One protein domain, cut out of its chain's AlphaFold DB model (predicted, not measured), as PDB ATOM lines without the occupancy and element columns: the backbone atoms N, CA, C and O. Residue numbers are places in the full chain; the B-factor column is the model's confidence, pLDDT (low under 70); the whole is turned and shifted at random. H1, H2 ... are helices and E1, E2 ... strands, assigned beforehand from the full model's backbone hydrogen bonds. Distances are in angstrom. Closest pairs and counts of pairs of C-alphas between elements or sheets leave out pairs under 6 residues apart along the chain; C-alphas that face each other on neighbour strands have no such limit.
ATOM      1  N   ILE A  37     134.765 110.132 121.928       76.75
ATOM      2  CA  ILE A  37     135.270 111.152 122.866       76.75
ATOM      3  C   ILE A  37     134.676 112.519 122.530       76.75
ATOM      4  O   ILE A  37     134.456 112.825 121.363       76.75
ATOM      5  N   ASN A  38     134.494 113.388 123.527       79.88
ATOM      6  CA  ASN A  38     133.978 114.752 123.341       79.88
ATOM      7  C   ASN A  38     132.608 114.793 122.613       79.88
ATOM      8  O   ASN A  38     131.857 113.819 122.593       79.88
ATOM      9  N   GLY A  39     132.256 115.946 122.037       84.44
ATOM     10  CA  GLY A  39     130.972 116.160 121.370       84.44
ATOM     11  C   GLY A  39     129.799 116.296 122.342       84.44
ATOM     12  O   GLY A  39     129.963 116.736 123.477       84.44
ATOM     13  N   ASN A  40     128.594 115.971 121.873       82.75
ATOM     14  CA  ASN A  40     127.339 116.113 122.631       82.75
ATOM     15  C   ASN A  40     126.554 114.793 122.760       82.75
ATOM     16  O   ASN A  40     125.366 114.793 123.117       82.75
ATOM     17  N   SER A  41     127.230 113.690 122.440       81.69
ATOM     18  CA  SER A  41     126.705 112.328 122.495       81.69
ATOM     19  C   SER A  41     127.202 111.520 123.693       81.69
ATOM     20  O   SER A  41     126.858 110.349 123.798       81.69
ATOM     21  N   ASN A  42     127.961 112.137 124.609       69.88
ATOM     22  CA  ASN A  42     128.333 111.577 125.915       69.88
ATOM     23  C   ASN A  42     128.872 110.136 125.853       69.88
ATOM     24  O   ASN A  42     128.427 109.282 126.615       69.88
ATOM     25  N   GLY A  43     129.795 109.845 124.932       71.38
ATOM     26  CA  GLY A  43     130.390 108.510 124.836       71.38
ATOM     27  C   GLY A  43     129.659 107.528 123.924       71.38
ATOM     28  O   GLY A  43     130.192 106.449 123.685       71.38
ATOM     29  N   ALA A  44     128.485 107.869 123.376       74.56
ATOM     30  CA  ALA A  44     127.753 106.950 122.502       74.56
ATOM     31  C   ALA A  44     128.603 106.530 121.281       74.56
ATOM     32  O   ALA A  44     129.340 107.365 120.733       74.56
ATOM     33  N   PRO A  45     128.519 105.260 120.844       78.25
ATOM     34  CA  PRO A  45     129.262 104.782 119.688       78.25
ATOM     35  C   PRO A  45     128.778 105.446 118.396       78.25
ATOM     36  O   PRO A  45     127.649 105.940 118.295       78.25
ATOM     37  N   CYS A  46     129.635 105.435 117.377       81.25
ATOM     38  CA  CYS A  46     129.252 105.871 116.040       81.25
ATOM     39  C   CYS A  46     128.092 105.027 115.505       81.25
ATOM     40  O   CYS A  46     128.100 103.800 115.617       81.25
ATOM     41  N   SER A  47     127.132 105.671 114.840       84.00
ATOM     42  CA  SER A  47     126.156 104.930 114.051       84.00
ATOM     43  C   SER A  47     126.886 104.212 112.904       84.00
ATOM     44  O   SER A  47     127.740 104.836 112.263       84.00
ATOM     45  N   PRO A  48     126.575 102.932 112.610       74.50
ATOM     46  CA  PRO A  48     127.235 102.178 111.538       74.50
ATOM     47  C   PRO A  48     127.191 102.886 110.174       74.50
ATOM     48  O   PRO A  48     128.092 102.729 109.352       74.50
ATOM     49  N   TRP A  49     126.144 103.682 109.956       84.00
ATOM     50  CA  TRP A  49     125.989 104.627 108.858       84.00
ATOM     51  C   TRP A  49     125.130 105.805 109.331       84.00
ATOM     52  O   TRP A  49     124.275 105.636 110.201       84.00
ATOM     53  N   TYR A  50     125.346 106.993 108.772       89.88
ATOM     54  CA  TYR A  50     124.586 108.190 109.123       89.88
ATOM     55  C   TYR A  50     124.487 109.190 107.973       89.88
ATOM     56  O   TYR A  50     125.393 109.330 107.151       89.88
ATOM     57  N   MET A  51     123.388 109.937 107.941       90.88
ATOM     58  CA  MET A  51     123.200 111.040 106.999       90.88
ATOM     59  C   MET A  51     123.914 112.303 107.487       90.88
ATOM     60  O   MET A  51     123.613 112.807 108.567       90.88
ATOM     61  N   TYR A  52     124.839 112.826 106.677       91.69
ATOM     62  CA  TYR A  52     125.515 114.108 106.888       91.69
ATOM     63  C   TYR A  52     125.505 114.925 105.595       91.69
ATOM     64  O   TYR A  52     125.988 114.466 104.561       91.69
ATOM     65  N   LYS A  53     124.954 116.144 105.635       90.19
ATOM     66  CA  LYS A  53     124.744 117.004 104.454       90.19
ATOM     67  C   LYS A  53     124.020 116.279 103.313       90.19
ATOM     68  O   LYS A  53     124.386 116.423 102.148       90.19
ATOM     69  N   SER A  54     122.995 115.498 103.652       89.38
ATOM     70  CA  SER A  54     122.229 114.659 102.718       89.38
ATOM     71  C   SER A  54     123.051 113.575 101.997       89.38
ATOM     72  O   SER A  54     122.617 113.057 100.969       89.38
ATOM     73  N   VAL A  55     124.219 113.212 102.534       90.06
ATOM     74  CA  VAL A  55     125.078 112.139 102.022       90.06
ATOM     75  C   VAL A  55     125.181 111.031 103.063       90.06
ATOM     76  O   VAL A  55     125.471 111.287 104.233       90.06
ATOM     77  N   ASN A  56     124.962 109.790 102.626       89.25
ATOM     78  CA  ASN A  56     125.153 108.622 103.476       89.25
ATOM     79  C   ASN A  56     126.649 108.431 103.752       89.25
ATOM     80  O   ASN A  56     127.443 108.254 102.827       89.25
ATOM     81  N   THR A  57     127.017 108.503 105.023       85.19
ATOM     82  CA  THR A  57     128.394 108.499 105.504       85.19
ATOM     83  C   THR A  57     128.599 107.305 106.426       85.19
ATOM     84  O   THR A  57     127.733 106.978 107.233       85.19
ATOM     85  N   THR A  58     129.751 106.648 106.320       81.56
ATOM     86  CA  THR A  58     130.148 105.544 107.198       81.56
ATOM     87  C   THR A  58     131.464 105.871 107.887       81.56
ATOM     88  O   THR A  58     132.338 106.529 107.318       81.56
ATOM     89  N   GLY A  59     131.602 105.416 109.132       79.38
ATOM     90  CA  GLY A  59     132.805 105.634 109.929       79.38
ATOM     91  C   GLY A  59     133.097 107.105 110.250       79.38
ATOM     92  O   GLY A  59     132.233 107.987 110.210       79.38
ATOM     93  N   CYS A  60     134.348 107.353 110.621       85.75
ATOM     94  CA  CYS A  60     134.820 108.646 111.093       85.75
ATOM     95  C   CYS A  60     135.289 109.526 109.939       85.75
ATOM     96  O   CYS A  60     136.160 109.130 109.163       85.75
ATOM     97  N   ILE A  61     134.776 110.751 109.864       86.50
ATOM     98  CA  ILE A  61     135.171 111.730 108.850       86.50
ATOM     99  C   ILE A  61     135.931 112.895 109.472       86.50
ATOM    100  O   ILE A  61     135.737 113.253 110.630       86.50
ATOM    101  N   SER A  62     136.799 113.521 108.682       86.81
ATOM    102  CA  SER A  62     137.463 114.771 109.057       86.81
ATOM    103  C   SER A  62     136.834 115.927 108.291       86.81
ATOM    104  O   SER A  62     136.715 115.885 107.067       86.81
ATOM    105  N   THR A  63     136.440 116.976 109.006       84.12
ATOM    106  CA  THR A  63     135.849 118.188 108.419       84.12
ATOM    107  C   THR A  63     136.594 119.415 108.923       84.12
ATOM    108  O   THR A  63     137.244 119.347 109.960       84.12
ATOM    109  N   LYS A  64     136.495 120.546 108.216       78.12
ATOM    110  CA  LYS A  64     137.141 121.798 108.653       78.12
ATOM    111  C   LYS A  64     136.564 122.347 109.963       78.12
ATOM    112  O   LYS A  64     137.249 123.097 110.646       78.12
ATOM    113  N   ASP A  65     135.332 121.963 110.289       76.38
ATOM    114  CA  ASP A  65     134.547 122.541 111.380       76.38
ATOM    115  C   ASP A  65     134.708 121.779 112.709       76.38
ATOM    116  O   ASP A  65     134.217 122.240 113.734       76.38
ATOM    117  N   GLN A  66     135.382 120.621 112.705       79.44
ATOM    118  CA  GLN A  66     135.537 119.752 113.875       79.44
ATOM    119  C   GLN A  66     137.011 119.472 114.161       79.44
ATOM    120  O   GLN A  66     137.792 119.181 113.254       79.44
ATOM    121  N   GLN A  67     137.399 119.548 115.434       76.06
ATOM    122  CA  GLN A  67     138.779 119.319 115.852       76.06
ATOM    123  C   GLN A  67     139.063 117.813 115.946       76.06
ATOM    124  O   GLN A  67     138.917 117.206 117.001       76.06
ATOM    125  N   GLY A  68     139.453 117.213 114.819       81.31
ATOM    126  CA  GLY A  68     139.761 115.784 114.688       81.31
ATOM    127  C   GLY A  68     138.661 114.975 113.982       81.31
ATOM    128  O   GLY A  68     137.617 115.530 113.626       81.31
ATOM    129  N   PRO A  69     138.886 113.667 113.740       87.25
ATOM    130  CA  PRO A  69     137.890 112.790 113.133       87.25
ATOM    131  C   PRO A  69     136.653 112.667 114.027       87.25
ATOM    132  O   PRO A  69     136.782 112.558 115.246       87.25
ATOM    133  N   TRP A  70     135.462 112.668 113.438       90.38
ATOM    134  CA  TRP A  70     134.193 112.597 114.159       90.38
ATOM    135  C   TRP A  70     133.169 111.740 113.416       90.38
ATOM    136  O   TRP A  70     133.323 111.465 112.224       90.38
ATOM    137  N   CYS A  71     132.122 111.327 114.122       89.44
ATOM    138  CA  CYS A  71     130.996 110.594 113.555       89.44
ATOM    139  C   CYS A  71     129.676 111.020 114.209       89.44
ATOM    140  O   CYS A  71     129.654 111.567 115.319       89.44
ATOM    141  N   ALA A  72     128.562 110.752 113.531       90.81
ATOM    142  CA  ALA A  72     127.254 110.842 114.160       90.81
ATOM    143  C   ALA A  72     126.991 109.603 115.014       90.81
ATOM    144  O   ALA A  72     127.377 108.493 114.644       90.81
ATOM    145  N   THR A  73     126.277 109.778 116.120       87.19
ATOM    146  CA  THR A  73     125.864 108.664 116.994       87.19
ATOM    147  C   THR A  73     124.393 108.286 116.789       87.19
ATOM    148  O   THR A  73     123.819 107.545 117.577       87.19
ATOM    149  N   THR A  74     123.763 108.815 115.737       88.19
ATOM    150  CA  THR A  74     122.411 108.473 115.275       88.19
ATOM    151  C   THR A  74     122.424 108.291 113.754       88.19
ATOM    152  O   THR A  74     123.389 108.676 113.094       88.19
ATOM    153  N   GLN A  75     121.366 107.707 113.181       90.44
ATOM    154  CA  GLN A  75     121.270 107.481 111.728       90.44
ATOM    155  C   GLN A  75     121.126 108.776 110.908       90.44
ATOM    156  O   GLN A  75     121.362 108.764 109.699       90.44
ATOM    157  N   ASP A  76     120.752 109.898 111.529       91.38
ATOM    158  CA  ASP A  76     120.556 111.176 110.844       91.38
ATOM    159  C   ASP A  76     121.150 112.335 111.655       91.38
ATOM    160  O   ASP A  76     120.507 112.929 112.524       91.38
ATOM    161  N   TYR A  77     122.401 112.690 111.349       92.06
ATOM    162  CA  TYR A  77     123.048 113.841 111.976       92.06
ATOM    163  C   TYR A  77     122.395 115.158 111.564       92.06
ATOM    164  O   TYR A  77     122.355 116.110 112.350       92.06
ATOM    165  N   ASP A  78     121.905 115.247 110.327       89.50
ATOM    166  CA  ASP A  78     121.304 116.474 109.820       89.50
ATOM    167  C   ASP A  78     120.069 116.865 110.637       89.50
ATOM    168  O   ASP A  78     119.855 118.062 110.861       89.50
ATOM    169  N   LYS A  79     119.338 115.873 111.151       91.94
ATOM    170  CA  LYS A  79     118.211 116.038 112.069       91.94
ATOM    171  C   LYS A  79     118.628 116.117 113.538       91.94
ATOM    172  O   LYS A  79     118.282 117.084 114.213       91.94
ATOM    173  N   ASP A  80     119.347 115.115 114.040       91.44
ATOM    174  CA  ASP A  80     119.506 114.909 115.485       91.44
ATOM    175  C   ASP A  80     120.661 115.723 116.078       91.44
ATOM    176  O   ASP A  80     120.690 115.990 117.281       91.44
ATOM    177  N   LYS A  81     121.634 116.118 115.243       91.31
ATOM    178  CA  LYS A  81     122.847 116.858 115.638       91.31
ATOM    179  C   LYS A  81     123.639 116.190 116.771       91.31
ATOM    180  O   LYS A  81     124.375 116.873 117.486       91.31
ATOM    181  N   LYS A  82     123.499 114.870 116.925       89.81
ATOM    182  CA  LYS A  82     124.205 114.042 117.907       89.81
ATOM    183  C   LYS A  82     125.497 113.499 117.312       89.81
ATOM    184  O   LYS A  82     125.473 112.794 116.303       89.81
ATOM    185  N   TRP A  83     126.621 113.867 117.912       90.75
ATOM    186  CA  TRP A  83     127.947 113.509 117.432       90.75
ATOM    187  C   TRP A  83     128.985 113.410 118.549       90.75
ATOM    188  O   TRP A  83     128.831 113.988 119.630       90.75
ATOM    189  N   GLY A  84     130.093 112.750 118.224       88.00
ATOM    190  CA  GLY A  84     131.315 112.780 119.015       88.00
ATOM    191  C   GLY A  84     132.555 112.556 118.152       88.00
ATOM    192  O   GLY A  84     132.469 112.151 116.988       88.00
ATOM    193  N   ASN A  85     133.721 112.874 118.705       87.69
ATOM    194  CA  ASN A  85     135.003 112.619 118.068       87.69
ATOM    195  C   ASN A  85     135.349 111.132 118.166       87.69
ATOM    196  O   ASN A  85     135.099 110.471 119.171       87.69
ATOM    197  N   CYS A  86     135.978 110.607 117.126       86.62
ATOM    198  CA  CYS A  86     136.446 109.235 117.132       86.62
ATOM    199  C   CYS A  86     137.765 109.130 117.885       86.62
ATOM    200  O   CYS A  86     138.726 109.837 117.571       86.62
ATOM    201  N   ALA A  87     137.813 108.229 118.860       81.81
ATOM    202  CA  ALA A  87     139.040 107.925 119.571       81.81
ATOM    203  C   ALA A  87     140.026 107.187 118.647       81.81
ATOM    204  O   ALA A  87     139.646 106.314 117.862       81.81
ATOM    205  N   GLY A  88     141.301 107.569 118.723       83.00
ATOM    206  CA  GLY A  88     142.378 106.871 118.024       83.00
ATOM    207  C   GLY A  88     142.666 105.521 118.676       83.00
ATOM    208  O   GLY A  88     142.496 105.370 119.883       83.00
ATOM    209  N   THR A  89     143.109 104.544 117.887       85.50
ATOM    210  CA  THR A  89     143.551 103.251 118.427       85.50
ATOM    211  C   THR A  89     144.835 103.387 119.253       85.50
ATOM    212  O   THR A  89     145.581 104.360 119.126       85.50
ATOM    213  N   THR A  90     145.125 102.406 120.106       82.12
ATOM    214  CA  THR A  90     146.416 102.301 120.810       82.12
ATOM    215  C   THR A  90     147.153 101.034 120.384       82.12
ATOM    216  O   THR A  90     146.545 100.094 119.888       82.12
ATOM    217  N   GLY A  91     148.481 100.987 120.509       81.38
ATOM    218  CA  GLY A  91     149.255  99.837 120.020       81.38
ATOM    219  C   GLY A  91     149.074  99.561 118.513       81.38
ATOM    220  O   GLY A  91     148.738 100.456 117.737       81.38
ATOM    221  N   GLY A  92     149.326  98.316 118.098       85.31
ATOM    222  CA  GLY A  92     149.239  97.884 116.697       85.31
ATOM    223  C   GLY A  92     150.174  98.635 115.736       85.31
ATOM    224  O   GLY A  92     151.170  99.231 116.140       85.31
ATOM    225  N   ASN A  93     149.868  98.578 114.437       87.19
ATOM    226  CA  ASN A  93     150.632  99.222 113.353       87.19
ATOM    227  C   ASN A  93     149.818 100.294 112.587       87.19
ATOM    228  O   ASN A  93     150.282 100.854 111.587       87.19
ATOM    229  N   GLY A  94     148.607 100.593 113.066       85.62
ATOM    230  CA  GLY A  94     147.715 101.645 112.580       85.62
ATOM    231  C   GLY A  94     148.120 103.058 113.014       85.62
ATOM    232  O   GLY A  94     147.492 104.022 112.588       85.62
ATOM    233  N   ASN A  95     149.181 103.203 113.821       86.88
ATOM    234  CA  ASN A  95     149.756 104.483 114.263       86.88
ATOM    235  C   ASN A  95     148.727 105.454 114.874       86.88
ATOM    236  O   ASN A  95     148.769 106.656 114.612       86.88
ATOM    237  N   GLY A  96     147.787 104.936 115.667       83.94
ATOM    238  CA  GLY A  96     146.761 105.744 116.326       83.94
ATOM    239  C   GLY A  96     145.587 106.162 115.442       83.94
ATOM    240  O   GLY A  96     144.737 106.932 115.889       83.94
ATOM    241  N   ALA A  97     145.503 105.666 114.202       85.62
ATOM    242  CA  ALA A  97     144.324 105.867 113.365       85.62
ATOM    243  C   ALA A  97     143.065 105.276 114.039       85.62
ATOM    244  O   ALA A  97     143.167 104.247 114.712       85.62
ATOM    245  N   PRO A  98     141.887 105.910 113.900       85.56
ATOM    246  CA  PRO A  98     140.641 105.375 114.442       85.56
ATOM    247  C   PRO A  98     140.231 104.087 113.718       85.56
ATOM    248  O   PRO A  98     140.635 103.839 112.579       85.56
ATOM    249  N   CYS A  99     139.396 103.282 114.375       85.19
ATOM    250  CA  CYS A  99     138.797 102.100 113.764       85.19
ATOM    251  C   CYS A  99     137.951 102.460 112.535       85.19
ATOM    252  O   CYS A  99     137.244 103.472 112.528       85.19
ATOM    253  N   VAL A 100     137.975 101.598 111.518       84.44
ATOM    254  CA  VAL A 100     137.101 101.693 110.345       84.44
ATOM    255  C   VAL A 100     136.052 100.596 110.435       84.44
ATOM    256  O   VAL A 100     136.391  99.419 110.426       84.44
ATOM    257  N   PHE A 101     134.779 100.982 110.504       82.50
ATOM    258  CA  PHE A 101     133.663 100.041 110.502       82.50
ATOM    259  C   PHE A 101     132.724 100.289 109.308       82.50
ATOM    260  O   PHE A 101     132.395 101.446 109.029       82.50
ATOM    261  N   PRO A 102     132.252  99.223 108.631       85.56
ATOM    262  CA  PRO A 102     132.745  97.850 108.751       85.56
ATOM    263  C   PRO A 102     134.115  97.671 108.058       85.56
ATOM    264  O   PRO A 102     134.439  98.408 107.127       85.56
ATOM    265  N   PHE A 103     134.902  96.681 108.484       88.12
ATOM    266  CA  PHE A 103     136.145  96.258 107.834       88.12
ATOM    267  C   PHE A 103     136.116  94.773 107.478       88.12
ATOM    268  O   PHE A 103     135.466  93.984 108.156       88.12
ATOM    269  N   LYS A 104     136.829  94.381 106.424       88.31
ATOM    270  CA  LYS A 104     136.952  92.979 106.012       88.31
ATOM    271  C   LYS A 104     138.095  92.276 106.755       88.31
ATOM    272  O   LYS A 104     139.208  92.797 106.748       88.31
ATOM    273  N   PHE A 105     137.832  91.120 107.361       88.81
ATOM    274  CA  PHE A 105     138.824  90.242 107.994       88.81
ATOM    275  C   PHE A 105     138.436  88.774 107.797       88.81
ATOM    276  O   PHE A 105     137.325  88.385 108.135       88.81
ATOM    277  N   GLN A 106     139.353  87.962 107.274       88.25
ATOM    278  CA  GLN A 106     139.138  86.554 106.924       88.25
ATOM    279  C   GLN A 106     137.907  86.334 106.031       88.25
ATOM    280  O   GLN A 106     137.137  85.407 106.248       88.25
ATOM    281  N   ASP A 107     137.726  87.194 105.026       87.75
ATOM    282  CA  ASP A 107     136.538  87.235 104.157       87.75
ATOM    283  C   ASP A 107     135.204  87.636 104.823       87.75
ATOM    284  O   ASP A 107     134.217  87.837 104.112       87.75
ATOM    285  N   ASP A 108     135.192  87.900 106.132       84.06
ATOM    286  CA  ASP A 108     134.018  88.369 106.864       84.06
ATOM    287  C   ASP A 108     134.010  89.895 107.037       84.06
ATOM    288  O   ASP A 108     135.036  90.537 107.275       84.06
ATOM    289  N   MET A 109     132.824  90.502 106.933       84.94
ATOM    290  CA  MET A 109     132.630  91.929 107.204       84.94
ATOM    291  C   MET A 109     132.360  92.148 108.693       84.94
ATOM    292  O   MET A 109     131.294  91.810 109.205       84.94
ATOM    293  N   ILE A 110     133.314  92.773 109.370       80.81
ATOM    294  CA  ILE A 110     133.309  93.043 110.801       80.81
ATOM    295  C   ILE A 110     132.911  94.497 111.057       80.81
ATOM    296  O   ILE A 110     133.542  95.428 110.567       80.81
ATOM    297  N   ASN A 111     131.870  94.722 111.851       79.38
ATOM    298  CA  ASN A 111     131.327  96.051 112.151       79.38
ATOM    299  C   ASN A 111     131.655  96.559 113.565       79.38
ATOM    300  O   ASN A 111     131.059  97.537 113.994       79.38
ATOM    301  N   GLN A 112     132.558  95.896 114.282       80.69
ATOM    302  CA  GLN A 112     132.810  96.096 115.710       80.69
ATOM    303  C   GLN A 112     134.230  95.646 116.076       80.69
ATOM    304  O   GLN A 112     134.881  94.947 115.303       80.69
ATOM    305  N   CYS A 113     134.734  96.062 117.233       82.19
ATOM    306  CA  CYS A 113     135.994  95.569 117.777       82.19
ATOM    307  C   CYS A 113     135.892  94.073 118.047       82.19
ATOM    308  O   CYS A 113     134.902  93.614 118.610       82.19
ATOM    309  N   ILE A 114     136.911  93.317 117.656       77.06
ATOM    310  CA  ILE A 114     136.947  91.863 117.795       77.06
ATOM    311  C   ILE A 114     138.159  91.435 118.609       77.06
ATOM    312  O   ILE A 114     139.170  92.127 118.685       77.06
ATOM    313  N   PHE A 115     138.051  90.255 119.203       72.44
ATOM    314  CA  PHE A 115     139.128  89.606 119.949       72.44
ATOM    315  C   PHE A 115     139.666  88.362 119.219       72.44
ATOM    316  O   PHE A 115     140.576  87.696 119.705       72.44
ATOM    317  N   SER A 116     139.107  88.026 118.051       69.06
ATOM    318  CA  SER A 116     139.558  86.918 117.207       69.06
ATOM    319  C   SER A 116     140.828  87.290 116.433       69.06
ATOM    320  O   SER A 116     140.972  88.417 115.963       69.06
ATOM    321  N   GLY A 117     141.762  86.346 116.292       66.06
ATOM    322  CA  GLY A 117     143.059  86.567 115.638       66.06
ATOM    323  C   GLY A 117     144.247  86.136 116.513       66.06
ATOM    324  O   GLY A 117     144.062  85.340 117.434       66.06
ATOM    325  N   PRO A 118     145.479  86.602 116.224       59.12
ATOM    326  CA  PRO A 118     146.646  86.348 117.071       59.12
ATOM    327  C   PRO A 118     146.410  86.831 118.510       59.12
ATOM    328  O   PRO A 118     145.658  87.788 118.690       59.12
ATOM    329  N   PRO A 119     147.080  86.254 119.525       53.19
ATOM    330  CA  PRO A 119     146.949  86.721 120.900       53.19
ATOM    331  C   PRO A 119     147.368  88.194 121.000       53.19
ATOM    332  O   PRO A 119     148.539  88.519 120.796       53.19
ATOM    333  N   GLN A 120     146.412  89.075 121.287       64.94
ATOM    334  CA  GLN A 120     146.633  90.497 121.550       64.94
ATOM    335  C   GLN A 120     146.180  90.830 122.980       64.94
ATOM    336  O   GLN A 120     145.302  90.148 123.510       64.94
ATOM    337  N   PRO A 121     146.743  91.869 123.622       59.69
ATOM    338  CA  PRO A 121     146.404  92.236 125.000       59.69
ATOM    339  C   PRO A 121     145.006  92.868 125.180       59.69
ATOM    340  O   PRO A 121     144.658  93.204 126.307       59.69
ATOM    341  N   GLY A 122     144.210  93.040 124.115       67.94
ATOM    342  CA  GLY A 122     142.862  93.619 124.167       67.94
ATOM    343  C   GLY A 122     142.121  93.536 122.825       67.94
ATOM    344  O   GLY A 122     142.668  93.014 121.848       67.94
ATOM    345  N   ALA A 123     140.887  94.053 122.778       75.50
ATOM    346  CA  ALA A 123     140.081  94.100 121.556       75.50
ATOM    347  C   ALA A 123     140.784  94.925 120.479       75.50
ATOM    348  O   ALA A 123     141.402  95.950 120.773       75.50
ATOM    349  N   TRP A 124     140.660  94.518 119.222       84.25
ATOM    350  CA  TRP A 124     141.285  95.212 118.109       84.25
ATOM    351  C   TRP A 124     140.301  95.481 116.976       84.25
ATOM    352  O   TRP A 124     139.245  94.857 116.853       84.25
ATOM    353  N   CYS A 125     140.663  96.440 116.133       87.31
ATOM    354  CA  CYS A 125     139.936  96.773 114.919       87.31
ATOM    355  C   CYS A 125     140.912  97.039 113.775       87.31
ATOM    356  O   CYS A 125     142.067  97.435 113.987       87.31
ATOM    357  N   SER A 126     140.433  96.879 112.543       89.38
ATOM    358  CA  SER A 126     141.149  97.424 111.396       89.38
ATOM    359  C   SER A 126     141.063  98.946 111.388       89.38
ATOM    360  O   SER A 126     140.030  99.544 111.692       89.38
ATOM    361  N   THR A 127     142.157  99.575 110.975       89.88
ATOM    362  CA  THR A 127     142.215 101.021 110.698       89.88
ATOM    363  C   THR A 127     142.011 101.326 109.207       89.88
ATOM    364  O   THR A 127     142.166 102.465 108.770       89.88
ATOM    365  N   THR A 128     141.645 100.311 108.414       89.12
ATOM    366  CA  THR A 128     141.254 100.409 106.999       89.12
ATOM    367  C   THR A 128     140.029  99.535 106.704       89.12
ATOM    368  O   THR A 128     139.658  98.675 107.501       89.12
ATOM    369  N   ALA A 129     139.392  99.733 105.546       88.19
ATOM    370  CA  ALA A 129     138.199  98.975 105.157       88.19
ATOM    371  C   ALA A 129     138.472  97.488 104.843       88.19
ATOM    372  O   ALA A 129     137.539  96.688 104.859       88.19
ATOM    373  N   ASP A 130     139.720  97.103 104.558       90.31
ATOM    374  CA  ASP A 130     140.101  95.730 104.207       90.31
ATOM    375  C   ASP A 130     141.399  95.345 104.930       90.31
ATOM    376  O   ASP A 130     142.505  95.687 104.499       90.31
ATOM    377  N   PHE A 131     141.263  94.660 106.068       90.88
ATOM    378  CA  PHE A 131     142.409  94.209 106.848       90.88
ATOM    379  C   PHE A 131     143.169  93.088 106.139       90.88
ATOM    380  O   PHE A 131     144.397  93.056 106.219       90.88
ATOM    381  N   ASP A 132     142.469  92.197 105.432       87.75
ATOM    382  CA  ASP A 132     143.091  91.075 104.719       87.75
ATOM    383  C   ASP A 132     144.141  91.568 103.717       87.75
ATOM    384  O   ASP A 132     145.196  90.950 103.550       87.75
ATOM    385  N   LYS A 133     143.877  92.722 103.095       91.62
ATOM    386  CA  LYS A 133     144.796  93.392 102.176       91.62
ATOM    387  C   LYS A 133     145.812  94.302 102.869       91.62
ATOM    388  O   LYS A 133     146.999  94.237 102.548       91.62
ATOM    389  N   ASP A 134     145.356  95.198 103.742       91.81
ATOM    390  CA  ASP A 134     146.184  96.310 104.229       91.81
ATOM    391  C   ASP A 134     146.942  95.980 105.525       91.81
ATOM    392  O   ASP A 134     147.924  96.649 105.855       91.81
ATOM    393  N   GLN A 135     146.479  94.968 106.269       89.75
ATOM    394  CA  GLN A 135     147.040  94.475 107.533       89.75
ATOM    395  C   GLN A 135     147.320  95.576 108.572       89.75
ATOM    396  O   GLN A 135     148.269  95.490 109.359       89.75
ATOM    397  N   LYS A 136     146.498  96.631 108.569       91.06
ATOM    398  CA  LYS A 136     146.627  97.799 109.444       91.06
ATOM    399  C   LYS A 136     145.611  97.759 110.573       91.06
ATOM    400  O   LYS A 136     144.415  97.906 110.338       91.06
ATOM    401  N   TRP A 137     146.082  97.662 111.807       90.44
ATOM    402  CA  TRP A 137     145.227  97.530 112.984       90.44
ATOM    403  C   TRP A 137     145.739  98.322 114.180       90.44
ATOM    404  O   TRP A 137     146.907  98.710 114.246       90.44
ATOM    405  N   GLY A 138     144.863  98.499 115.158       88.31
ATOM    406  CA  GLY A 138     145.226  98.938 116.496       88.31
ATOM    407  C   GLY A 138     144.276  98.352 117.532       88.31
ATOM    408  O   GLY A 138     143.218  97.819 117.186       88.31
ATOM    409  N   LEU A 139     144.673  98.426 118.798       84.19
ATOM    410  CA  LEU A 139     143.802  98.119 119.923       84.19
ATOM    411  C   LEU A 139     142.709  99.177 119.981       84.19
ATOM    412  O   LEU A 139     142.979 100.383 119.871       84.19
ATOM    413  N   CYS A 140     141.481  98.708 120.138       82.62
ATOM    414  CA  CYS A 140     140.343  99.582 120.303       82.62
ATOM    415  C   CYS A 140     140.543 100.441 121.550       82.62
ATOM    416  O   CYS A 140     141.018  99.949 122.574       82.62
TER     417      CYS A 140
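This is residues 37 to 140 of the 741 residues of the protein "uncharacterized protein LOC106167415" of Lingula unguis (UniProt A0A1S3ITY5). Little regular structure is here: two small lobes, mostly loops, follow each other along the longest axis, E1 to E4 with H1, then E5 to E8 with H2. The 104 printed residues run E1 E2 E3 H1 E4 E5 E6 E7 H2 E8, mixed, with 33 in named elements. The strands form four antiparallel pairs. The whole is compact, radius of gyration of the C-alphas 13.8 A, spanning 41 by 25 by 21 A.

Start at E3, residues 70 to 72, antiparallel to E4, residues 83 to 86; N 71 and O 84, 3.0 A, are within hydrogen-bond range. E1, residues 50 to 52, and E2, residues 55 to 57, form a hairpin, N 50 to O 57 2.8 A. H1, residues 77 to 80, and E1 have closest C-alphas Tyr 52 and Asp 78, 5.7 A. Next find the hairpin of E5, residues 103 to 105, and E6, residues 108 to 110, N 103 to O 110 2.8 A. E7, residues 124 to 126, is antiparallel to E8, residues 137 to 139, N 125 to O 138 3.1 A. H2, residues 131 to 134, and E5 have closest C-alphas Asp 132 and Phe 105, 5.4 A. Both helices are too short for an O i to N i+4 pair.

Find E1's C-alpha 50 at (124.586, 108.190, 109.123); E8 ends at C-alpha 139, (143.802, 98.119, 119.923). E4 measures 9.5 A.

The printed part has no cut. Links E2 to E3, E4 to E5 and E6 to E7 are long. Residues 42 and 116 to 122 have pLDDT under 70.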